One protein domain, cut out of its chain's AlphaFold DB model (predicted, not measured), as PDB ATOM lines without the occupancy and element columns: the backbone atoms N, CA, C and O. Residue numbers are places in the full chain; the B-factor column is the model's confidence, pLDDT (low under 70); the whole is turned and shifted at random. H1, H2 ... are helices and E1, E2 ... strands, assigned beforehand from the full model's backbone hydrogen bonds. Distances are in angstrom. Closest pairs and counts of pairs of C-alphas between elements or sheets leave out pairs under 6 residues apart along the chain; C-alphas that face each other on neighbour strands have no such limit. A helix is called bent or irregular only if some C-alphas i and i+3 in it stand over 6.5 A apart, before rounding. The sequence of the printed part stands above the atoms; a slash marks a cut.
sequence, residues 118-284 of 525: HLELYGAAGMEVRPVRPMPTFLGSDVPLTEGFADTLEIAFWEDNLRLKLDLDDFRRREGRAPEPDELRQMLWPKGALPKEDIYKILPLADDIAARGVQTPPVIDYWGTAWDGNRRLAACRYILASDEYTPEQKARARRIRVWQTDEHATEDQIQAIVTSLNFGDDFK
ATOM      1  N   HIS A 118      32.319  20.972 -48.910       94.19
ATOM      2  CA  HIS A 118      33.521  20.632 -48.154       94.19
ATOM      3  C   HIS A 118      34.713  21.455 -48.664       94.19
ATOM      4  O   HIS A 118      34.951  21.519 -49.876       94.19
ATOM      5  N   LEU A 119      35.444  22.090 -47.746       96.25
ATOM      6  CA  LEU A 119      36.660  22.816 -48.089       96.25
ATOM      7  C   LEU A 119      37.815  21.819 -48.231       96.25
ATOM      8  O   LEU A 119      38.363  21.349 -47.236       96.25
ATOM      9  N   GLU A 120      38.197  21.504 -49.468       97.00
ATOM     10  CA  GLU A 120      39.296  20.575 -49.728       97.00
ATOM     11  C   GLU A 120      40.650  21.186 -49.341       97.00
ATOM     12  O   GLU A 120      41.103  22.188 -49.902       97.00
ATOM     13  N   LEU A 121      41.338  20.539 -48.401       98.12
ATOM     14  CA  LEU A 121      42.734  20.850 -48.119       98.12
ATOM     15  C   LEU A 121      43.633  20.348 -49.250       98.12
ATOM     16  O   LEU A 121      43.404  19.285 -49.827       98.12
ATOM     17  N   TYR A 122      44.722  21.067 -49.514       98.31
ATOM     18  CA  TYR A 122      45.729  20.653 -50.491       98.31
ATOM     19  C   TYR A 122      47.146  20.678 -49.917       98.31
ATOM     20  O   TYR A 122      47.443  21.328 -48.910       98.31
ATOM     21  N   GLY A 123      48.043  19.941 -50.572       97.88
ATOM     22  CA  GLY A 123      49.461  19.929 -50.231       97.88
ATOM     23  C   GLY A 123      50.188  21.159 -50.775       97.88
ATOM     24  O   GLY A 123      50.032  21.527 -51.939       97.88
ATOM     25  N   ALA A 124      51.020  21.792 -49.952       96.75
ATOM     26  CA  ALA A 124      51.874  22.903 -50.362       96.75
ATOM     27  C   ALA A 124      53.149  22.952 -49.513       96.75
ATOM     28  O   ALA A 124      53.229  22.350 -48.447       96.75
ATOM     29  N   ALA A 125      54.172  23.662 -50.000       93.69
ATOM     30  CA  ALA A 125      55.452  23.831 -49.301       93.69
ATOM     31  C   ALA A 125      56.108  22.503 -48.847       93.69
ATOM     32  O   ALA A 125      56.745  22.445 -47.798       93.69
ATOM     33  N   GLY A 126      55.947  21.433 -49.639       96.19
ATOM     34  CA  GLY A 126      56.488  20.103 -49.329       96.19
ATOM     35  C   GLY A 126      55.728  19.334 -48.242       96.19
ATOM     36  O   GLY A 126      56.211  18.300 -47.792       96.19
ATOM     37  N   MET A 127      54.561  19.821 -47.815       96.62
ATOM     38  CA  MET A 127      53.665  19.143 -46.880       96.62
ATOM     39  C   MET A 127      52.448  18.606 -47.635       96.62
ATOM     40  O   MET A 127      51.770  19.354 -48.337       96.62
ATOM     41  N   GLU A 128      52.179  17.314 -47.478       98.06
ATOM     42  CA  GLU A 128      50.949  16.664 -47.936       98.06
ATOM     43  C   GLU A 128      49.849  16.793 -46.877       98.06
ATOM     44  O   GLU A 128      50.141  16.958 -45.688       98.06
ATOM     45  N   VAL A 129      48.589  16.693 -47.308       98.44
ATOM     46  CA  VAL A 129      47.441  16.642 -46.396       98.44
ATOM     47  C   VAL A 129      47.529  15.366 -45.569       98.44
ATOM     48  O   VAL A 129      47.672  14.273 -46.119       98.44
ATOM     49  N   ARG A 130      47.480  15.490 -44.243       98.00
ATOM     50  CA  ARG A 130      47.675  14.349 -43.341       98.00
ATOM     51  C   ARG A 130      47.033  14.568 -41.973       98.00
ATOM     52  O   ARG A 130      46.855  15.714 -41.567       98.00
ATOM     53  N   PRO A 131      46.759  13.501 -41.207       98.19
ATOM     54  CA  PRO A 131      46.332  13.636 -39.819       98.19
ATOM     55  C   PRO A 131      47.399  14.328 -38.957       98.19
ATOM     56  O   PRO A 131      48.589  14.010 -39.063       98.19
ATOM     57  N   VAL A 132      46.974  15.220 -38.064       97.94
ATOM     58  CA  VAL A 132      47.848  15.875 -37.083       97.94
ATOM     59  C   VAL A 132      48.356  14.839 -36.076       97.94
ATOM     60  O   VAL A 132      47.580  14.061 -35.520       97.94
ATOM     61  N   ARG A 133      49.679  14.802 -35.849       96.56
ATOM     62  CA  ARG A 133      50.330  13.886 -34.896       96.56
ATOM     63  C   ARG A 133      51.351  14.623 -34.007       96.56
ATOM     64  O   ARG A 133      52.196  15.327 -34.561       96.56
ATOM     65  N   PRO A 134      51.348  14.417 -32.670       96.12
ATOM     66  CA  PRO A 134      50.362  13.635 -31.912       96.12
ATOM     67  C   PRO A 134      48.951  14.228 -32.039       96.12
ATOM     68  O   PRO A 134      48.811  15.387 -32.427       96.12
ATOM     69  N   MET A 135      47.927  13.408 -31.776       96.69
ATOM     70  CA  MET A 135      46.539  13.874 -31.814       96.69
ATOM     71  C   MET A 135      46.391  15.030 -30.816       96.69
ATOM     72  O   MET A 135      46.786  14.860 -29.661       96.69
ATOM     73  N   PRO A 136      45.917  16.210 -31.245       95.31
ATOM     74  CA  PRO A 136      45.785  17.343 -30.344       95.31
ATOM     75  C   PRO A 136      44.747  17.074 -29.256       95.31
ATOM     76  O   PRO A 136      43.642  16.610 -29.534       95.31
ATOM     77  N   THR A 137      45.107  17.412 -28.021       92.50
ATOM     78  CA  THR A 137      44.219  17.315 -26.864       92.50
ATOM     79  C   THR A 137      43.761  18.716 -26.470       92.50
ATOM     80  O   THR A 137      44.581  19.573 -26.129       92.50
ATOM     81  N   PHE A 138      42.452  18.947 -26.465       91.69
ATOM     82  CA  PHE A 138      41.833  20.203 -26.059       91.69
ATOM     83  C   PHE A 138      40.984  19.961 -24.811       91.69
ATOM     84  O   PHE A 138      40.036  19.186 -24.838       91.69
ATOM     85  N   LEU A 139      41.357  20.587 -23.689       84.94
ATOM     86  CA  LEU A 139      40.688  20.407 -22.386       84.94
ATOM     87  C   LEU A 139      40.537  18.936 -21.945       84.94
ATOM     88  O   LEU A 139      39.585  18.570 -21.264       84.94
ATOM     89  N   GLY A 140      41.506  18.093 -22.312       84.62
ATOM     90  CA  GLY A 140      41.500  16.660 -22.001       84.62
ATOM     91  C   GLY A 140      40.746  15.787 -23.008       84.62
ATOM     92  O   GLY A 140      40.796  14.569 -22.873       84.62
ATOM     93  N   SER A 141      40.101  16.383 -24.012       89.06
ATOM     94  CA  SER A 141      39.480  15.667 -25.127       89.06
ATOM     95  C   SER A 141      40.447  15.584 -26.300       89.06
ATOM     96  O   SER A 141      40.914  16.611 -26.797       89.06
ATOM     97  N   ASP A 142      40.740  14.372 -26.753       94.62
ATOM     98  CA  ASP A 142      41.496  14.162 -27.984       94.62
ATOM     99  C   ASP A 142      40.588  14.443 -29.182       94.62
ATOM    100  O   ASP A 142      39.509  13.859 -29.310       94.62
ATOM    101  N   VAL A 143      41.014  15.361 -30.049       95.50
ATOM    102  CA  VAL A 143      40.246  15.751 -31.233       95.50
ATOM    103  C   VAL A 143      41.030  15.365 -32.484       95.50
ATOM    104  O   VAL A 143      42.148  15.858 -32.685       95.50
ATOM    105  N   PRO A 144      40.475  14.494 -33.348       96.88
ATOM    106  CA  PRO A 144      41.099  14.179 -34.619       96.88
ATOM    107  C   PRO A 144      41.081  15.419 -35.515       96.88
ATOM    108  O   PRO A 144      40.043  16.025 -35.762       96.88
ATOM    109  N   LEU A 145      42.259  15.802 -36.001       97.94
ATOM    110  CA  LEU A 145      42.435  16.936 -36.900       97.94
ATOM    111  C   LEU A 145      43.246  16.507 -38.117       97.94
ATOM    112  O   LEU A 145      44.188  15.716 -38.003       97.94
ATOM    113  N   THR A 146      42.921  17.079 -39.269       98.38
ATOM    114  CA  THR A 146      43.702  16.966 -40.503       98.38
ATOM    115  C   THR A 146      44.445  18.275 -40.738       98.38
ATOM    116  O   THR A 146      43.851  19.347 -40.673       98.38
ATOM    117  N   GLU A 147      45.751  18.218 -40.996       98.44
ATOM    118  CA  GLU A 147      46.525  19.384 -41.421       98.44
ATOM    119  C   GLU A 147      46.742  19.408 -42.931       98.44
ATOM    120  O   GLU A 147      46.984  18.382 -43.567       98.44
ATOM    121  N   GLY A 148      46.694  20.615 -43.485       98.25
ATOM    122  CA  GLY A 148      46.933  20.900 -44.894       98.25
ATOM    123  C   GLY A 148      46.931  22.407 -45.142       98.25
ATOM    124  O   GLY A 148      46.969  23.201 -44.196       98.25
ATOM    125  N   PHE A 149      46.907  22.807 -46.411       98.44
ATOM    126  CA  PHE A 149      46.781  24.207 -46.809       98.44
ATOM    127  C   PHE A 149      45.393  24.493 -47.377       98.44
ATOM    128  O   PHE A 149      44.806  23.641 -48.036       98.44
ATOM    129  N   ALA A 150      44.913  25.712 -47.145       98.25
ATOM    130  CA  ALA A 150      43.673  26.241 -47.704       98.25
ATOM    131  C   ALA A 150      43.906  27.649 -48.282       98.25
ATOM    132  O   ALA A 150      44.832  28.359 -47.860       98.25
ATOM    133  N   ASP A 151      43.099  28.054 -49.272       97.94
ATOM    134  CA  ASP A 151      43.052  29.456 -49.697       97.94
ATOM    135  C   ASP A 151      42.310  30.270 -48.628       97.94
ATOM    136  O   ASP A 151      41.173  29.989 -48.263       97.94
ATOM    137  N   THR A 152      42.962  31.307 -48.113       97.12
ATOM    138  CA  THR A 152      42.422  32.179 -47.062       97.12
ATOM    139  C   THR A 152      41.104  32.846 -47.460       97.12
ATOM    140  O   THR A 152      40.302  33.200 -46.592       97.12
ATOM    141  N   LEU A 153      40.880  33.056 -48.760       96.06
ATOM    142  CA  LEU A 153      39.643  33.655 -49.259       96.06
ATOM    143  C   LEU A 153      38.454  32.688 -49.213       96.06
ATOM    144  O   LEU A 153      37.317  33.151 -49.172       96.06
ATOM    145  N   GLU A 154      38.710  31.381 -49.173       96.38
ATOM    146  CA  GLU A 154      37.682  30.336 -49.106       96.38
ATOM    147  C   GLU A 154      37.286  29.999 -47.660       96.38
ATOM    148  O   GLU A 154      36.202  29.475 -47.425       96.38
ATOM    149  N   ILE A 155      38.126  30.347 -46.679       96.00
ATOM    150  CA  ILE A 155      37.838  30.130 -45.257       96.00
ATOM    151  C   ILE A 155      36.859  31.198 -44.761       96.00
ATOM    152  O   ILE A 155      37.183  32.389 -44.773       96.00
ATOM    153  N   ALA A 156      35.691  30.785 -44.277       94.69
ATOM    154  CA  ALA A 156      34.697  31.660 -43.675       94.69
ATOM    155  C   ALA A 156      35.098  32.079 -42.251       94.69
ATOM    156  O   ALA A 156      35.683  31.314 -41.481       94.69
ATOM    157  N   PHE A 157      34.763  33.316 -41.883       93.44
ATOM    158  CA  PHE A 157      34.846  33.746 -40.490       93.44
ATOM    159  C   PHE A 157      33.743  33.068 -39.681       93.44
ATOM    160  O   PHE A 157      32.635  32.880 -40.176       93.44
ATOM    161  N   TRP A 158      34.030  32.749 -38.425       92.25
ATOM    162  CA  TRP A 158      32.993  32.269 -37.519       92.25
ATOM    163  C   TRP A 158      32.103  33.426 -37.054       92.25
ATOM    164  O   TRP A 158      32.580  34.368 -36.417       92.25
ATOM    165  N   GLU A 159      30.816  33.346 -37.391       89.88
ATOM    166  CA  GLU A 159      29.812  34.387 -37.129       89.88
ATOM    167  C   GLU A 159      29.525  34.591 -35.640       89.88
ATOM    168  O   GLU A 159      29.198  35.702 -35.241       89.88
ATOM    169  N   ASP A 160      29.731  33.564 -34.810       88.62
ATOM    170  CA  ASP A 160      29.553  33.632 -33.355       88.62
ATOM    171  C   ASP A 160      30.885  33.772 -32.615       88.62
ATOM    172  O   ASP A 160      31.057  33.314 -31.484       88.62
ATOM    173  N   ASN A 161      31.859  34.422 -33.256       89.94
ATOM    174  CA  ASN A 161      33.152  34.698 -32.655       89.94
ATOM    175  C   ASN A 161      32.984  35.411 -31.309       89.94
ATOM    176  O   ASN A 161      32.723  36.611 -31.244       89.94
ATOM    177  N   LEU A 162      33.239  34.672 -30.228       87.69
ATOM    178  CA  LEU A 162      33.039  35.136 -28.856       87.69
ATOM    179  C   LEU A 162      33.825  36.411 -28.522       87.69
ATOM    180  O   LEU A 162      33.413  37.179 -27.656       87.69
ATOM    181  N   ARG A 163      34.929  36.686 -29.231       87.81
ATOM    182  CA  ARG A 163      35.688  37.934 -29.065       87.81
ATOM    183  C   ARG A 163      34.913  39.159 -29.555       87.81
ATOM    184  O   ARG A 163      35.091  40.228 -28.987       87.81
ATOM    185  N   LEU A 164      34.088  38.986 -30.583       89.62
ATOM    186  CA  LEU A 164      33.244  40.024 -31.169       89.62
ATOM    187  C   LEU A 164      31.828  40.002 -30.599       89.62
ATOM    188  O   LEU A 164      30.994  40.744 -31.089       89.62
ATOM    189  N   LYS A 165      31.524  39.160 -29.600       89.56
ATOM    190  CA  LYS A 165      30.145  38.933 -29.141       89.56
ATOM    191  C   LYS A 165      29.384  40.240 -28.884       89.56
ATOM    192  O   LYS A 165      28.273  40.391 -29.364       89.56
ATOM    193  N   LEU A 166      30.014  41.203 -28.208       87.00
ATOM    194  CA  LEU A 166      29.395  42.502 -27.919       87.00
ATOM    195  C   LEU A 166      29.135  43.323 -29.197       87.00
ATOM    196  O   LEU A 166      28.049  43.869 -29.355       87.00
ATOM    197  N   ASP A 167      30.104  43.363 -30.117       89.25
ATOM    198  CA  ASP A 167      29.988  44.066 -31.404       89.25
ATOM    199  C   ASP A 167      28.934  43.405 -32.318       89.25
ATOM    200  O   ASP A 167      28.190  44.079 -33.029       89.25
ATOM    201  N   LEU A 168      28.854  42.072 -32.284       91.38
ATOM    202  CA  LEU A 168      27.883  41.261 -33.017       91.38
ATOM    203  C   LEU A 168      26.463  41.492 -32.507       91.38
ATOM    204  O   LEU A 168      25.545  41.653 -33.309       91.38
ATOM    205  N   ASP A 169      26.284  41.506 -31.187       87.88
ATOM    206  CA  ASP A 169      24.984  41.723 -30.559       87.88
ATOM    207  C   ASP A 169      24.490  43.159 -30.818       87.88
ATOM    208  O   ASP A 169      23.333  43.345 -31.195       87.88
ATOM    209  N   ASP A 170      25.374  44.164 -30.722       87.38
ATOM    210  CA  ASP A 170      25.073  45.552 -31.112       87.38
ATOM    211  C   ASP A 170      24.655  45.652 -32.587       87.38
ATOM    212  O   ASP A 170      23.625  46.242 -32.924       87.38
ATOM    213  N   PHE A 171      25.410  45.012 -33.481       91.75
ATOM    214  CA  PHE A 171      25.087  45.003 -34.901       91.75
ATOM    215  C   PHE A 171      23.734  44.353 -35.186       91.75
ATOM    216  O   PHE A 171      22.913  44.945 -35.885       91.75
ATOM    217  N   ARG A 172      23.475  43.162 -34.630       92.50
ATOM    218  CA  ARG A 172      22.208  42.437 -34.818       92.50
ATOM    219  C   ARG A 172      21.023  43.251 -34.315       92.50
ATOM    220  O   ARG A 172      19.979  43.249 -34.960       92.50
ATOM    221  N   ARG A 173      21.188  43.980 -33.209       86.12
ATOM    222  CA  ARG A 173      20.160  44.875 -32.667       86.12
ATOM    223  C   ARG A 173      19.889  46.062 -33.589       86.12
ATOM    224  O   ARG A 173      18.733  46.350 -33.880       86.12
ATOM    225  N   ARG A 174      20.942  46.738 -34.054       89.25
ATOM    226  CA  ARG A 174      20.830  47.927 -34.910       89.25
ATOM    227  C   ARG A 174      20.292  47.601 -36.302       89.25
ATOM    228  O   ARG A 174      19.472  48.345 -36.829       89.25
ATOM    229  N   GLU A 175      20.763  46.510 -36.894       93.81
ATOM    230  CA  GLU A 175      20.477  46.147 -38.287       93.81
ATOM    231  C   GLU A 175      19.358  45.103 -38.424       93.81
ATOM    232  O   GLU A 175      18.865  44.873 -39.528       93.81
ATOM    233  N   GLY A 176      18.954  44.444 -37.333       93.44
ATOM    234  CA  GLY A 176      17.921  43.401 -37.344       93.44
ATOM    235  C   GLY A 176      18.318  42.126 -38.100       93.44
ATOM    236  O   GLY A 176      17.448  41.334 -38.460       93.44
ATOM    237  N   ARG A 177      19.614  41.927 -38.382       93.50
ATOM    238  CA  ARG A 177      20.155  40.780 -39.132       93.50
ATOM    239  C   ARG A 177      21.563  40.401 -38.670       93.50
ATOM    240  O   ARG A 177      22.248  41.191 -38.025       93.50
ATOM    241  N   ALA A 178      22.017  39.207 -39.044       89.94
ATOM    242  CA  ALA A 178      23.417  38.821 -38.888       89.94
ATOM    243  C   ALA A 178      24.331  39.660 -39.812       89.94
ATOM    244  O   ALA A 178      23.892  40.062 -40.901       89.94
ATOM    245  N   PRO A 179      25.578  39.949 -39.394       91.31
ATOM    246  CA  PRO A 179      26.537  40.638 -40.246       91.31
ATOM    247  C   PRO A 179      26.955  39.753 -41.417       91.31
ATOM    248  O   PRO A 179      27.191  38.557 -41.262       91.31
ATOM    249  N   GLU A 180      27.098  40.362 -42.586       92.06
ATOM    250  CA  GLU A 180      27.687  39.708 -43.744       92.06
ATOM    251  C   GLU A 180      29.192  39.463 -43.516       92.06
ATOM    252  O   GLU A 180      29.828  40.166 -42.718       92.06
ATOM    253  N   PRO A 181      29.827  38.524 -44.243       87.88
ATOM    254  CA  PRO A 181      31.247  38.210 -44.059       87.88
ATOM    255  C   PRO A 181      32.189  39.420 -44.156       87.88
ATOM    256  O   PRO A 181      33.221  39.470 -43.481       87.88
ATOM    257  N   ASP A 182      31.850  40.407 -44.988       87.75
ATOM    258  CA  ASP A 182      32.620  41.644 -45.112       87.75
ATOM    259  C   ASP A 182      32.407  42.617 -43.949       87.75
ATOM    260  O   ASP A 182      33.336  43.341 -43.590       87.75
ATOM    261  N   GLU A 183      31.229  42.624 -43.331       91.62
ATOM    262  CA  GLU A 183      30.935  43.425 -42.139       91.62
ATOM    263  C   GLU A 183      31.605  42.814 -40.908       91.62
ATOM    264  O   GLU A 183      32.243  43.523 -40.134       91.62
ATOM    265  N   LEU A 184      31.583  41.484 -40.793       90.19
ATOM    266  CA  LEU A 184      32.302  40.751 -39.753       90.19
ATOM    267  C   LEU A 184      33.817  40.995 -39.831       90.19
ATOM    268  O   LEU A 184      34.495  41.198 -38.819       90.19
ATOM    269  N   ARG A 185      34.359  41.052 -41.054       88.12
ATOM    270  CA  ARG A 185      35.741  41.479 -41.298       88.12
ATOM    271  C   ARG A 185      35.975  42.921 -40.843       88.12
ATOM    272  O   ARG A 185      37.018  43.193 -40.252       88.12
ATOM    273  N   GLN A 186      35.033  43.825 -41.108       89.12
ATOM    274  CA  GLN A 186      35.124  45.227 -40.694       89.12
ATOM    275  C   GLN A 186      35.014  45.421 -39.176       89.12
ATOM    276  O   GLN A 186      35.597  46.360 -38.648       89.12
ATOM    277  N   MET A 187      34.342  44.526 -38.451       90.12
ATOM    278  CA  MET A 187      34.339  44.535 -36.982       90.12
ATOM    279  C   MET A 187      35.709  44.164 -36.403       90.12
ATOM    280  O   MET A 187      36.173  44.777 -35.447       90.12
ATOM    281  N   LEU A 188      36.400  43.188 -37.007       86.69
ATOM    282  CA  LEU A 188      37.779  42.840 -36.630       86.69
ATOM    283  C   LEU A 188      38.784  43.918 -37.040       86.69
ATOM    284  O   LEU A 188      39.841  44.039 -36.423       86.69
ATOM    285  N   TRP A 189      38.472  44.655 -38.104       84.50
ATOM    286  CA  TRP A 189      39.284  45.741 -38.629       84.50
ATOM    287  C   TRP A 189      38.399  46.820 -39.260       84.50
ATOM    288  O   TRP A 189      38.044  46.712 -40.442       84.50
ATOM    289  N   PRO A 190      38.104  47.913 -38.543       76.62
ATOM    290  CA  PRO A 190      37.360  49.026 -39.116       76.62
ATOM    291  C   PRO A 190      38.186  49.721 -40.202       76.62
ATOM    292  O   PRO A 190      39.371  50.019 -40.026       76.62
ATOM    293  N   LYS A 191      37.586  49.978 -41.368       71.31
ATOM    294  CA  LYS A 191      38.284  50.640 -42.479       71.31
ATOM    295  C   LYS A 191      38.761  52.032 -42.040       71.31
ATOM    296  O   LYS A 191      37.948  52.876 -41.688       71.31
ATOM    297  N   GLY A 192      40.071  52.275 -42.110       64.69
ATOM    298  CA  GLY A 192      40.677  53.547 -41.700       64.69
ATOM    299  C   GLY A 192      40.990  53.668 -40.205       64.69
ATOM    300  O   GLY A 192      41.390  54.752 -39.790       64.69
ATOM    301  N   ALA A 193      40.847  52.589 -39.423       60.94
ATOM    302  CA  ALA A 193      41.257  52.569 -38.021       60.94
ATOM    303  C   ALA A 193      42.721  53.009 -37.881       60.94
ATOM    304  O   ALA A 193      43.621  52.469 -38.533       60.94
ATOM    305  N   LEU A 194      42.962  54.002 -37.024       58.38
ATOM    306  CA  LEU A 194      44.324  54.398 -36.679       58.38
ATOM    307  C   LEU A 194      44.996  53.258 -35.888       58.38
ATOM    308  O   LEU A 194      44.311  52.523 -35.182       58.38
ATOM    309  N   PRO A 195      46.338  53.135 -35.875       58.38
ATOM    310  CA  PRO A 195      47.026  52.088 -35.106       58.38
ATOM    311  C   PRO A 195      46.686  52.054 -33.603       58.38
ATOM    312  O   PRO A 195      46.887  51.040 -32.944       58.38
ATOM    313  N   LYS A 196      46.179  53.163 -33.042       57.25
ATOM    314  CA  LYS A 196      45.713  53.245 -31.646       57.25
ATOM    315  C   LYS A 196      44.315  52.648 -31.422       57.25
ATOM    316  O   LYS A 196      43.956  52.409 -30.276       57.25
ATOM    317  N   GLU A 197      43.559  52.417 -32.488       70.19
ATOM    318  CA  GLU A 197      42.198  51.862 -32.496       70.19
ATOM    319  C   GLU A 197      42.182  50.378 -32.895       70.19
ATOM    320  O   GLU A 197      41.141  49.730 -32.831       70.19
ATOM    321  N   ASP A 198      43.337  49.807 -33.257       77.75
ATOM    322  CA  ASP A 198      43.494  48.378 -33.533       77.75
ATOM    323  C   ASP A 198      43.527  47.568 -32.224       77.75
ATOM    324  O   ASP A 198      44.557  47.039 -31.791       77.75
ATOM    325  N   ILE A 199      42.366  47.487 -31.569       81.44
ATOM    326  CA  ILE A 199      42.141  46.752 -30.313       81.44
ATOM    327  C   ILE A 199      42.575  45.285 -30.462       81.44
ATOM    328  O   ILE A 199      43.083  44.668 -29.519       81.44
ATOM    329  N   TYR A 200      42.430  44.732 -31.666       86.06
ATOM    330  CA  TYR A 200      42.734  43.340 -31.957       86.06
ATOM    331  C   TYR A 200      44.194  43.097 -32.358       86.06
ATOM    332  O   TYR A 200      44.626  41.940 -32.329       86.06
ATOM    333  N   LYS A 201      44.984  44.149 -32.605       89.62
ATOM    334  CA  LYS A 201      46.382  44.092 -33.066       89.62
ATOM    335  C   LYS A 201      46.526  43.346 -34.395       89.62
ATOM    336  O   LYS A 201      47.423  42.510 -34.540       89.62
ATOM    337  N   ILE A 202      45.620  43.588 -35.337       91.31
ATOM    338  CA  ILE A 202      45.676  42.982 -36.663       91.31
ATOM    339  C   ILE A 202      46.853  43.525 -37.488       91.31
ATOM    340  O   ILE A 202      47.501  42.726 -38.153       91.31
ATOM    341  N   LEU A 203      47.174  44.823 -37.417       91.50
ATOM    342  CA  LEU A 203      48.286  45.445 -38.159       91.50
ATOM    343  C   LEU A 203      49.638  44.789 -37.810       91.50
ATOM    344  O   LEU A 203      50.261  44.201 -38.695       91.50
ATOM    345  N   PRO A 204      50.069  44.762 -36.527       92.69
ATOM    346  CA  PRO A 204      51.308  44.080 -36.153       92.69
ATOM    347  C   PRO A 204      51.309  42.587 -36.498       92.69
ATOM    348  O   PRO A 204      52.354  42.012 -36.793       92.69
ATOM    349  N   LEU A 205      50.140  41.937 -36.441       93.56
ATOM    350  CA  LEU A 205      50.010  40.529 -36.805       93.56
ATOM    351  C   LEU A 205      50.144  40.314 -38.318       93.56
ATOM    352  O   LEU A 205      50.712  39.307 -38.736       93.56
ATOM    353  N   ALA A 206      49.635  41.236 -39.132       95.06
ATOM    354  CA  ALA A 206      49.769  41.206 -40.580       95.06
ATOM    355  C   ALA A 206      51.234  41.358 -40.995       95.06
ATOM    356  O   ALA A 206      51.721  40.553 -41.784       95.06
ATOM    357  N   ASP A 207      51.969  42.294 -40.394       95.06
ATOM    358  CA  ASP A 207      53.412  42.438 -40.625       95.06
ATOM    359  C   ASP A 207      54.175  41.158 -40.274       95.06
ATOM    360  O   ASP A 207      55.035  40.695 -41.032       95.06
ATOM    361  N   ASP A 208      53.809  40.530 -39.155       95.88
ATOM    362  CA  ASP A 208      54.428  39.285 -38.720       95.88
ATOM    363  C   ASP A 208      54.164  38.115 -39.678       95.88
ATOM    364  O   ASP A 208      55.084  37.389 -40.070       95.88
ATOM    365  N   ILE A 209      52.907  37.954 -40.100       96.50
ATOM    366  CA  ILE A 209      52.496  36.936 -41.073       96.50
ATOM    367  C   ILE A 209      53.129  37.214 -42.437       96.50
ATOM    368  O   ILE A 209      53.581  36.285 -43.107       96.50
ATOM    369  N   ALA A 210      53.217  38.473 -42.856       96.94
ATOM    370  CA  ALA A 210      53.871  38.838 -44.098       96.94
ATOM    371  C   ALA A 210      55.351  38.445 -44.065       96.94
ATOM    372  O   ALA A 210      55.851  37.913 -45.056       96.94
ATOM    373  N   ALA A 211      56.046  38.648 -42.943       96.50
ATOM    374  CA  ALA A 211      57.456  38.298 -42.790       96.50
ATOM    375  C   ALA A 211      57.697  36.780 -42.696       96.50
ATOM    376  O   ALA A 211      58.583  36.257 -43.374       96.50
ATOM    377  N   ARG A 212      56.918  36.071 -41.869       96.19
ATOM    378  CA  ARG A 212      57.219  34.688 -41.449       96.19
ATOM    379  C   ARG A 212      56.192  33.646 -41.894       96.19
ATOM    380  O   ARG A 212      56.460  32.452 -41.797       96.19
ATOM    381  N   GLY A 213      55.039  34.068 -42.398       95.81
ATOM    382  CA  GLY A 213      53.873  33.212 -42.602       95.81
ATOM    383  C   GLY A 213      53.138  32.904 -41.294       95.81
ATOM    384  O   GLY A 213      53.617  33.190 -40.193       95.81
ATOM    385  N   VAL A 214      51.958  32.294 -41.415       95.56
ATOM    386  CA  VAL A 214      51.124  31.897 -40.273       95.56
ATOM    387  C   VAL A 214      51.789  30.744 -39.506       95.56
ATOM    388  O   VAL A 214      51.822  29.613 -39.982       95.56
ATOM    389  N   GLN A 215      52.328  31.033 -38.315       93.75
ATOM    390  CA  GLN A 215      53.068  30.051 -37.503       93.75
ATOM    391  C   GLN A 215      52.137  29.013 -36.862       93.75
ATOM    392  O   GLN A 215      52.282  27.803 -37.065       93.75
ATOM    393  N   THR A 216      51.152  29.497 -36.106       92.50
ATOM    394  CA  THR A 216      50.110  28.665 -35.506       92.50
ATOM    395  C   THR A 216      48.980  28.511 -36.523       92.50
ATOM    396  O   THR A 216      48.436  29.537 -36.943       92.50
ATOM    397  N   PRO A 217      48.599  27.288 -36.918       95.62
ATOM    398  CA  PRO A 217      47.513  27.070 -37.867       95.62
ATOM    399  C   PRO A 217      46.161  27.443 -37.230       95.62
ATOM    400  O   PRO A 217      45.957  27.181 -36.039       95.62
ATOM    401  N   PRO A 218      45.261  28.146 -37.941       96.50
ATOM    402  CA  PRO A 218      43.859  28.277 -37.543       96.50
ATOM    403  C   PRO A 218      43.190  26.903 -37.465       96.50
ATOM    404  O   PRO A 218      43.609  25.989 -38.180       96.50
ATOM    405  N   VAL A 219      42.163  26.778 -36.623       97.12
ATOM    406  CA  VAL A 219      41.315  25.580 -36.594       97.12
ATOM    407  C   VAL A 219      40.009  25.911 -37.291       97.12
ATOM    408  O   VAL A 219      39.359  26.898 -36.938       97.12
ATOM    409  N   ILE A 220      39.678  25.114 -38.298       97.50
ATOM    410  CA  ILE A 220      38.487  25.256 -39.122       97.50
ATOM    411  C   ILE A 220      37.633  23.992 -39.030       97.50
ATOM    412  O   ILE A 220      38.150  22.905 -38.760       97.50
ATOM    413  N   ASP A 221      36.342  24.142 -39.281       96.44
ATOM    414  CA  ASP A 221      35.441  23.012 -39.452       96.44
ATOM    415  C   ASP A 221      35.620  22.348 -40.825       96.44
ATOM    416  O   ASP A 221      36.341  22.837 -41.705       96.44
ATOM    417  N   TYR A 222      34.924  21.231 -41.025       96.12
ATOM    418  CA  TYR A 222      34.874  20.527 -42.305       96.12
ATOM    419  C   TYR A 222      34.408  21.423 -43.474       96.12
ATOM    420  O   TYR A 222      34.863  21.286 -44.609       96.12
ATOM    421  N   TRP A 223      33.559  22.412 -43.209       95.50
ATOM    422  CA  TRP A 223      32.971  23.308 -44.209       95.50
ATOM    423  C   TRP A 223      33.821  24.549 -44.517       95.50
ATOM    424  O   TRP A 223      33.481  25.311 -45.420       95.50
ATOM    425  N   GLY A 224      34.928  24.761 -43.800       95.62
ATOM    426  CA  GLY A 224      35.797  25.923 -43.959       95.62
ATOM    427  C   GLY A 224      35.491  27.109 -43.039       95.62
ATOM    428  O   GLY A 224      36.013  28.194 -43.275       95.62
ATOM    429  N   THR A 225      34.683  26.949 -41.993       95.44
ATOM    430  CA  THR A 225      34.405  27.970 -40.969       95.44
ATOM    431  C   THR A 225      35.492  27.983 -39.898       95.44
ATOM    432  O   THR A 225      35.829  26.950 -39.329       95.44
ATOM    433  N   ALA A 226      36.031  29.153 -39.559       94.94
ATOM    434  CA  ALA A 226      37.139  29.269 -38.611       94.94
ATOM    435  C   ALA A 226      36.725  29.412 -37.138       94.94
ATOM    436  O   ALA A 226      36.560  30.525 -36.630       94.94
ATOM    437  N   TRP A 227      36.661  28.290 -36.416       92.88
ATOM    438  CA  TRP A 227      36.419  28.254 -34.965       92.88
ATOM    439  C   TRP A 227      37.532  28.921 -34.141       92.88
ATOM    440  O   TRP A 227      37.270  29.552 -33.118       92.88
ATOM    441  N   ASP A 228      38.784  28.852 -34.601       92.94
ATOM    442  CA  ASP A 228      39.892  29.649 -34.065       92.94
ATOM    443  C   ASP A 228      40.669  30.328 -35.193       92.94
ATOM    444  O   ASP A 228      40.795  29.832 -36.307       92.94
ATOM    445  N   GLY A 229      41.277  31.469 -34.880       92.81
ATOM    446  CA  GLY A 229      42.160  32.159 -35.811       92.81
ATOM    447  C   GLY A 229      41.483  33.192 -36.701       92.81
ATOM    448  O   GLY A 229      42.164  33.714 -37.578       92.81
ATOM    449  N   ASN A 230      40.247  33.611 -36.412       93.56
ATOM    450  CA  ASN A 230      39.603  34.759 -37.077       93.56
ATOM    451  C   ASN A 230      40.524  35.989 -37.158       93.56
ATOM    452  O   ASN A 230      40.626  36.637 -38.191       93.56
ATOM    453  N   ARG A 231      41.308  36.259 -36.106       92.94
ATOM    454  CA  ARG A 231      42.307  37.339 -36.118       92.94
ATOM    455  C   ARG A 231      43.407  37.147 -37.175       92.94
ATOM    456  O   ARG A 231      43.806  38.098 -37.836       92.94
ATOM    457  N   ARG A 232      43.910  35.916 -37.315       94.69
ATOM    458  CA  ARG A 232      44.932  35.552 -38.310       94.69
ATOM    459  C   ARG A 232      44.353  35.640 -39.718       94.69
ATOM    460  O   ARG A 232      45.010  36.179 -40.595       94.69
ATOM    461  N   LEU A 233      43.115  35.193 -39.912       95.38
ATOM    462  CA  LEU A 233      42.414  35.307 -41.191       95.38
ATOM    463  C   LEU A 233      42.175  36.764 -41.583       95.38
ATOM    464  O   LEU A 233      42.441  37.130 -42.724       95.38
ATOM    465  N   ALA A 234      41.755  37.613 -40.641       94.19
ATOM    466  CA  ALA A 234      41.614  39.048 -40.873       94.19
ATOM    467  C   ALA A 234      42.952  39.689 -41.274       94.19
ATOM    468  O   ALA A 234      42.999  40.413 -42.266       94.19
ATOM    469  N   ALA A 235      44.044  39.353 -40.578       95.12
ATOM    470  CA  ALA A 235      45.389  39.806 -40.931       95.12
ATOM    471  C   ALA A 235      45.818  39.334 -42.329       95.12
ATOM    472  O   ALA A 235      46.281  40.138 -43.134       95.12
ATOM    473  N   CYS A 236      45.611  38.058 -42.665       96.75
ATOM    474  CA  CYS A 236      45.914  37.541 -43.998       96.75
ATOM    475  C   CYS A 236      45.094  38.249 -45.084       96.75
ATOM    476  O   CYS A 236      45.655  38.688 -46.085       96.75
ATOM    477  N   ARG A 237      43.782  38.423 -44.886       95.62
ATOM    478  CA  ARG A 237      42.918  39.148 -45.830       95.62
ATOM    479  C   ARG A 237      43.331  40.616 -45.974       95.62
ATOM    480  O   ARG A 237      43.268  41.144 -47.083       95.62
ATOM    481  N   TYR A 238      43.801  41.255 -44.903       93.69
ATOM    482  CA  TYR A 238      44.376  42.598 -44.967       93.69
ATOM    483  C   TYR A 238      45.637  42.641 -45.843       93.69
ATOM    484  O   TYR A 238      45.704  43.471 -46.747       93.69
ATOM    485  N   ILE A 239      46.579  41.704 -45.664       95.94
ATOM    486  CA  ILE A 239      47.784  41.594 -46.510       95.94
ATOM    487  C   ILE A 239      47.404  41.456 -47.990       95.94
ATOM    488  O   ILE A 239      48.013  42.082 -48.854       95.94
ATOM    489  N   LEU A 240      46.393  40.638 -48.298       96.44
ATOM    490  CA  LEU A 240      45.942  40.419 -49.675       96.44
ATOM    491  C   LEU A 240      45.346  41.689 -50.301       96.44
ATOM    492  O   LEU A 240      45.628  41.982 -51.467       96.44
ATOM    493  N   ALA A 241      44.560  42.439 -49.526       93.69
ATOM    494  CA  ALA A 241      43.872  43.647 -49.974       93.69
ATOM    495  C   ALA A 241      44.759  44.906 -49.996       93.69
ATOM    496  O   ALA A 241      44.473  45.819 -50.763       93.69
ATOM    497  N   SER A 242      45.802  44.975 -49.164       93.94
ATOM    498  CA  SER A 242      46.679  46.146 -49.042       93.94
ATOM    499  C   SER A 242      47.749  46.181 -50.137       93.94
ATOM    500  O   SER A 242      48.329  45.153 -50.494       93.94
ATOM    501  N   ASP A 243      48.046  47.369 -50.659       95.75
ATOM    502  CA  ASP A 243      49.109  47.595 -51.651       95.75
ATOM    503  C   ASP A 243      50.505  47.722 -51.017       95.75
ATOM    504  O   ASP A 243      51.510  47.774 -51.721       95.75
ATOM    505  N   GLU A 244      50.586  47.729 -49.683       96.44
ATOM    506  CA  GLU A 244      51.842  47.856 -48.929       96.44
ATOM    507  C   GLU A 244      52.689  46.572 -48.951       96.44
ATOM    508  O   GLU A 244      53.882  46.602 -48.649       96.44
ATOM    509  N   TYR A 245      52.086  45.439 -49.324       97.19
ATOM    510  CA  TYR A 245      52.726  44.127 -49.285       97.19
ATOM    511  C   TYR A 245      53.123  43.633 -50.678       97.19
ATOM    512  O   TYR A 245      52.355  43.681 -51.641       97.19
ATOM    513  N   THR A 246      54.329  43.074 -50.756       98.06
ATOM    514  CA  THR A 246      54.904  42.466 -51.965       98.06
ATOM    515  C   THR A 246      54.122  41.228 -52.431       98.06
ATOM    516  O   THR A 246      53.457  40.568 -51.620       98.06
ATOM    517  N   PRO A 247      54.225  40.840 -53.717       97.94
ATOM    518  CA  PRO A 247      53.599  39.622 -54.235       97.94
ATOM    519  C   PRO A 247      53.968  38.355 -53.448       97.94
ATOM    520  O   PRO A 247      53.115  37.499 -53.223       97.94
ATOM    521  N   GLU A 248      55.208  38.242 -52.973       97.44
ATOM    522  CA  GLU A 248      55.685  37.109 -52.177       97.44
ATOM    523  C   GLU A 248      55.012  37.062 -50.799       97.44
ATOM    524  O   GLU A 248      54.602  35.994 -50.337       97.44
ATOM    525  N   GLN A 249      54.852  38.219 -50.149       97.69
ATOM    526  CA  GLN A 249      54.123  38.335 -48.882       97.69
ATOM    527  C   GLN A 249      52.643  37.976 -49.063       97.69
ATOM    528  O   GLN A 249      52.106  37.189 -48.281       97.69
ATOM    529  N   LYS A 250      52.006  38.460 -50.138       98.19
ATOM    530  CA  LYS A 250      50.628  38.086 -50.493       98.19
ATOM    531  C   LYS A 250      50.502  36.589 -50.779       98.19
ATOM    532  O   LYS A 250      49.557  35.958 -50.320       98.19
ATOM    533  N   ALA A 251      51.475  35.979 -51.455       96.38
ATOM    534  CA  ALA A 251      51.474  34.542 -51.725       96.38
ATOM    535  C   ALA A 251      51.570  33.686 -50.447       96.38
ATOM    536  O   ALA A 251      50.985  32.598 -50.410       96.38
ATOM    537  N   ARG A 252      52.278  34.168 -49.411       95.44
ATOM    538  CA  ARG A 252      52.305  33.552 -48.070       95.44
ATOM    539  C   ARG A 252      50.976  33.710 -47.334       95.44
ATOM    540  O   ARG A 252      50.516  32.757 -46.720       95.44
ATOM    541  N   ALA A 253      50.362  34.889 -47.407       97.44
ATOM    542  CA  ALA A 253      49.077  35.160 -46.764       97.44
ATOM    543  C   ALA A 253      47.898  34.470 -47.463       97.44
ATOM    544  O   ALA A 253      46.896  34.198 -46.817       97.44
ATOM    545  N   ARG A 254      48.002  34.175 -48.764       98.00
ATOM    546  CA  ARG A 254      46.931  33.520 -49.522       98.00
ATOM    547  C   ARG A 254      46.766  32.055 -49.138       98.00
ATOM    548  O   ARG A 254      45.647  31.593 -48.980       98.00
ATOM    549  N   ARG A 255      47.876  31.333 -48.989       97.25
ATOM    550  CA  ARG A 255      47.887  29.879 -48.783       97.25
ATOM    551  C   ARG A 255      48.404  29.583 -47.391       97.25
ATOM    552  O   ARG A 255      49.614  29.602 -47.164       97.25
ATOM    553  N   ILE A 256      47.491  29.337 -46.463       98.00
ATOM    554  CA  ILE A 256      47.841  29.174 -45.053       98.00
ATOM    555  C   ILE A 256      47.663  27.732 -44.614       98.00
ATOM    556  O   ILE A 256      46.769  27.032 -45.084       98.00
ATOM    557  N   ARG A 257      48.525  27.303 -43.693       98.12
ATOM    558  CA  ARG A 257      48.376  26.019 -43.015       98.12
ATOM    559  C   ARG A 257      47.218  26.107 -42.026       98.12
ATOM    560  O   ARG A 257      47.197  27.032 -41.212       98.12
ATOM    561  N   VAL A 258      46.315  25.136 -42.068       98.25
ATOM    562  CA  VAL A 258      45.142  25.026 -41.190       98.25
ATOM    563  C   VAL A 258      45.063  23.635 -40.570       98.25
ATOM    564  O   VAL A 258      45.679  22.688 -41.066       98.25
ATOM    565  N   TRP A 259      44.310  23.529 -39.481       98.38
ATOM    566  CA  TRP A 259      43.829  22.271 -38.927       98.38
ATOM    567  C   TRP A 259      42.325  22.190 -39.146       98.38
ATOM    568  O   TRP A 259      41.604  23.078 -38.709       98.38
ATOM    569  N   GLN A 260      41.870  21.150 -39.829       98.12
ATOM    570  CA  GLN A 260      40.467  20.923 -40.148       98.12
ATOM    571  C   GLN A 260      39.926  19.767 -39.315       98.12
ATOM    572  O   GLN A 260      40.608  18.748 -39.153       98.12
ATOM    573  N   THR A 261      38.721  19.925 -38.783       97.56
ATOM    574  CA  THR A 261      38.012  18.844 -38.091       97.56
ATOM    575  C   THR A 261      37.351  17.897 -39.081       97.56
ATOM    576  O   THR A 261      37.218  18.207 -40.263       97.56
ATOM    577  N   ASP A 262      36.932  16.727 -38.613       95.62
ATOM    578  CA  ASP A 262      36.080  15.866 -39.429       95.62
ATOM    579  C   ASP A 262      34.649  16.430 -39.558       95.62
ATOM    580  O   ASP A 262      34.273  17.405 -38.896       95.62
ATOM    581  N   GLU A 263      33.867  15.828 -40.457       94.69
ATOM    582  CA  GLU A 263      32.455  16.161 -40.711       94.69
ATOM    583  C   GLU A 263      31.545  15.862 -39.507       94.69
ATOM    584  O   GLU A 263      30.427  16.363 -39.427       94.69
ATOM    585  N   HIS A 264      32.011  15.046 -38.561       93.94
ATOM    586  CA  HIS A 264      31.232  14.542 -37.434       93.94
ATOM    587  C   HIS A 264      31.700  15.120 -36.095       93.94
ATOM    588  O   HIS A 264      31.402  14.552 -35.040       93.94
ATOM    589  N   ALA A 265      32.424  16.241 -36.132       93.56
ATOM    590  CA  ALA A 265      32.923  16.901 -34.943       93.56
ATOM    591  C   ALA A 265      31.743  17.278 -34.041       93.56
ATOM    592  O   ALA A 265      30.826  17.990 -34.453       93.56
ATOM    593  N   THR A 266      31.752  16.774 -32.810       92.44
ATOM    594  CA  THR A 266      30.653  17.003 -31.869       92.44
ATOM    595  C   THR A 266      30.733  18.404 -31.283       92.44
ATOM    596  O   THR A 266      31.824  18.951 -31.132       92.44
ATOM    597  N   GLU A 267      29.601  18.964 -30.859       87.81
ATOM    598  CA  GLU A 267      29.571  20.297 -30.239       87.81
ATOM    599  C   GLU A 267      30.514  20.410 -29.031       87.81
ATOM    600  O   GLU A 267      31.204  21.411 -28.851       87.81
ATOM    601  N   ASP A 268      30.650  19.334 -28.254       87.19
ATOM    602  CA  ASP A 268      31.609  19.264 -27.152       87.19
ATOM    603  C   ASP A 268      33.066  19.388 -27.625       87.19
ATOM    604  O   ASP A 268      33.882  20.030 -26.956       87.19
ATOM    605  N   GLN A 269      33.419  18.795 -28.771       91.75
ATOM    606  CA  GLN A 269      34.752  18.934 -29.362       91.75
ATOM    607  C   GLN A 269      34.974  20.356 -29.881       91.75
ATOM    608  O   GLN A 269      36.034  20.931 -29.622       91.75
ATOM    609  N   ILE A 270      33.977  20.943 -30.549       90.88
ATOM    610  CA  ILE A 270      34.008  22.335 -31.024       90.88
ATOM    611  C   ILE A 270      34.260  23.269 -29.846       90.88
ATOM    612  O   ILE A 270      35.226  24.040 -29.833       90.88
ATOM    613  N   GLN A 271      33.447  23.140 -28.800       88.94
ATOM    614  CA  GLN A 271      33.559  23.947 -27.601       88.94
ATOM    615  C   GLN A 271      34.896  23.717 -26.893       88.94
ATOM    616  O   GLN A 271      35.500  24.678 -26.407       88.94
ATOM    617  N   ALA A 272      35.410  22.481 -26.862       89.50
ATOM    618  CA  ALA A 272      36.719  22.177 -26.292       89.50
ATOM    619  C   ALA A 272      37.859  22.881 -27.049       89.50
ATOM    620  O   ALA A 272      38.734  23.489 -26.421       89.50
ATOM    621  N   ILE A 273      37.834  22.860 -28.385       91.62
ATOM    622  CA  ILE A 273      38.789  23.565 -29.255       91.62
ATOM    623  C   ILE A 273      38.715  25.073 -29.003       91.62
ATOM    624  O   ILE A 273      39.722  25.699 -28.667       91.62
ATOM    625  N   VAL A 274      37.525  25.666 -29.126       90.69
ATOM    626  CA  VAL A 274      37.324  27.114 -28.981       90.69
ATOM    627  C   VAL A 274      37.762  27.576 -27.593       90.69
ATOM    628  O   VAL A 274      38.492  28.564 -27.464       90.69
ATOM    629  N   THR A 275      37.368  26.840 -26.556       87.88
ATOM    630  CA  THR A 275      37.682  27.174 -25.169       87.88
ATOM    631  C   THR A 275      39.175  27.033 -24.897       87.88
ATOM    632  O   THR A 275      39.794  28.005 -24.477       87.88
ATOM    633  N   SER A 276      39.797  25.883 -25.181       87.81
ATOM    634  CA  SER A 276      41.239  25.675 -24.942       87.81
ATOM    635  C   SER A 276      42.106  26.724 -25.637       87.81
ATOM    636  O   SER A 276      43.024  27.282 -25.032       87.81
ATOM    637  N   LEU A 277      41.792  27.031 -26.897       87.75
ATOM    638  CA  LEU A 277      42.586  27.936 -27.709       87.75
ATOM    639  C   LEU A 277      42.427  29.395 -27.290       87.75
ATOM    640  O   LEU A 277      43.297  30.189 -27.641       87.75
ATOM    641  N   ASN A 278      41.379  29.765 -26.555       83.31
ATOM    642  CA  ASN A 278      41.170  31.148 -26.130       83.31
ATOM    643  C   ASN A 278      41.285  31.381 -24.615       83.31
ATOM    644  O   ASN A 278      41.511  32.521 -24.210       83.31
ATOM    645  N   PHE A 279      41.156  30.341 -23.786       83.25
ATOM    646  CA  PHE A 279      41.349  30.419 -22.333       83.25
ATOM    647  C   PHE A 279      42.802  30.213 -21.894       83.25
ATOM    648  O   PHE A 279      43.151  30.663 -20.803       83.25
ATOM    649  N   GLY A 280      43.628  29.527 -22.691       76.19
ATOM    650  CA  GLY A 280      45.028  29.264 -22.350       76.19
ATOM    651  C   GLY A 280      45.895  30.530 -22.316       76.19
ATOM    652  O   GLY A 280      45.703  31.446 -23.115       76.19
ATOM    653  N   ASP A 281      46.890  30.548 -21.425       67.31
ATOM    654  CA  ASP A 281      47.820  31.676 -21.222       67.31
ATOM    655  C   ASP A 281      48.849  31.853 -22.368       67.31
ATOM    656  O   ASP A 281      49.649  32.794 -22.363       67.31
ATOM    657  N   ASP A 282      48.836  30.973 -23.375       62.12
ATOM    658  CA  ASP A 282      49.818  30.928 -24.463       62.12
ATOM    659  C   ASP A 282      49.671  32.104 -25.444       62.12
ATOM    660  O   ASP A 282      49.000  31.998 -26.470       62.12
ATOM    661  N   PHE A 283      50.337  33.228 -25.147       49.53
ATOM    662  CA  PHE A 283      50.710  34.337 -26.054       49.53
ATOM    663  C   PHE A 283      49.609  34.924 -26.965       49.53
ATOM    664  O   PHE A 283      49.890  35.657 -27.920       49.53
ATOM    665  N   LYS A 284      48.337  34.656 -26.672       72.31
ATOM    666  CA  LYS A 284      47.180  35.209 -27.377       72.31
ATOM    667  C   LYS A 284      46.683  36.460 -26.658       72.31
ATOM    668  O   LYS A 284      46.947  36.674 -25.481       72.31
TER     669      LYS A 284
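This is residues 118 to 284 of the 525 residues of an uncharacterized protein of Geodermatophilus sp. LHW52908 (UniProt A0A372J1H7). A cluster of three helices, H3, H4 and H5, stands at one end of a two-stranded ribbon, E1 and E2, and H6 follows at the ribbon's other end; from the cluster, H2 and then H1 reach outward beyond H4. Short pairings widen the ribbon on both sides: residues 130 to 131 with 146 to 147 of E1, and residues 219 to 220 with 259 to 260 of E2. The printed part has 167 residues, with six named helices and two named strands in the order E1, H1, H2, H3, H4, H5, E2, H6; E1 and E2 are antiparallel. The class is mostly helix, but under half of the residues are in named elements. The whole is compact, with a radius of gyration of the C-alphas of 15.9 A and spans of 42 by 39 by 32 A.

Residues 118 to 144 hold no named element. E1, residues 145 to 151, is the antiparallel neighbour of E2, residues 255 to 261; N 146 and O 260 are 2.9 A apart and N 258 and O 148 are 2.9 A apart, both within hydrogen-bond range. H1, residues 162 to 175, only just touches H2, residues 181 to 188, with 3 pairs of C-alphas within 8 A, the closest being Asp 167 and Met 187 at 7.1 A. H4, residues 230 to 241, is the hub. It only just touches H2, with 3 such pairs, the closest C-alphas being Arg 185 and Ala 234 at 6.4 A. It touches H3, residues 202 to 212, about perpendicular at 74 degrees, with C-alphas 206 and 235 closest at 4.6 A. H4 and H5, residues 247 to 254, form a helical hairpin at a shallow tilt of 31 degrees, opposite ways; residues 236 to 240 of H4 touch H5, closest at C-alphas 236 and 253, 4.8 A. H6, residues 267 to 279, is apart from E1 and the other five helices. In H2, H3, H4, H5 and H6 every O i to N i+4 pair is within hydrogen-bond range; in H1, 8 of 10 are.

E1 begins at C-alpha 145 (42.435, 16.936, -36.900) and is 17.9 A long; E2 is 18.3 A. H1 is 19.2 A long and irregular, C-alphas 163 and 166 being 7.9 A apart. H2 is 10.9 A, H3 15.0 A, H4 16.2 A and H5 10.2 A long. H6, 17.4 A, ends at C-alpha 279 (41.349, 30.419, -22.333).

The C-alphas farthest apart, Gly 126 and Arg 174, are 47.5 A apart. The printed part has no cut. The links H2 to H3 and H3 to H4 are long. Mean pLDDT of the printed part is 91.3; residues 192 to 196 and 281 to 283 are under 70.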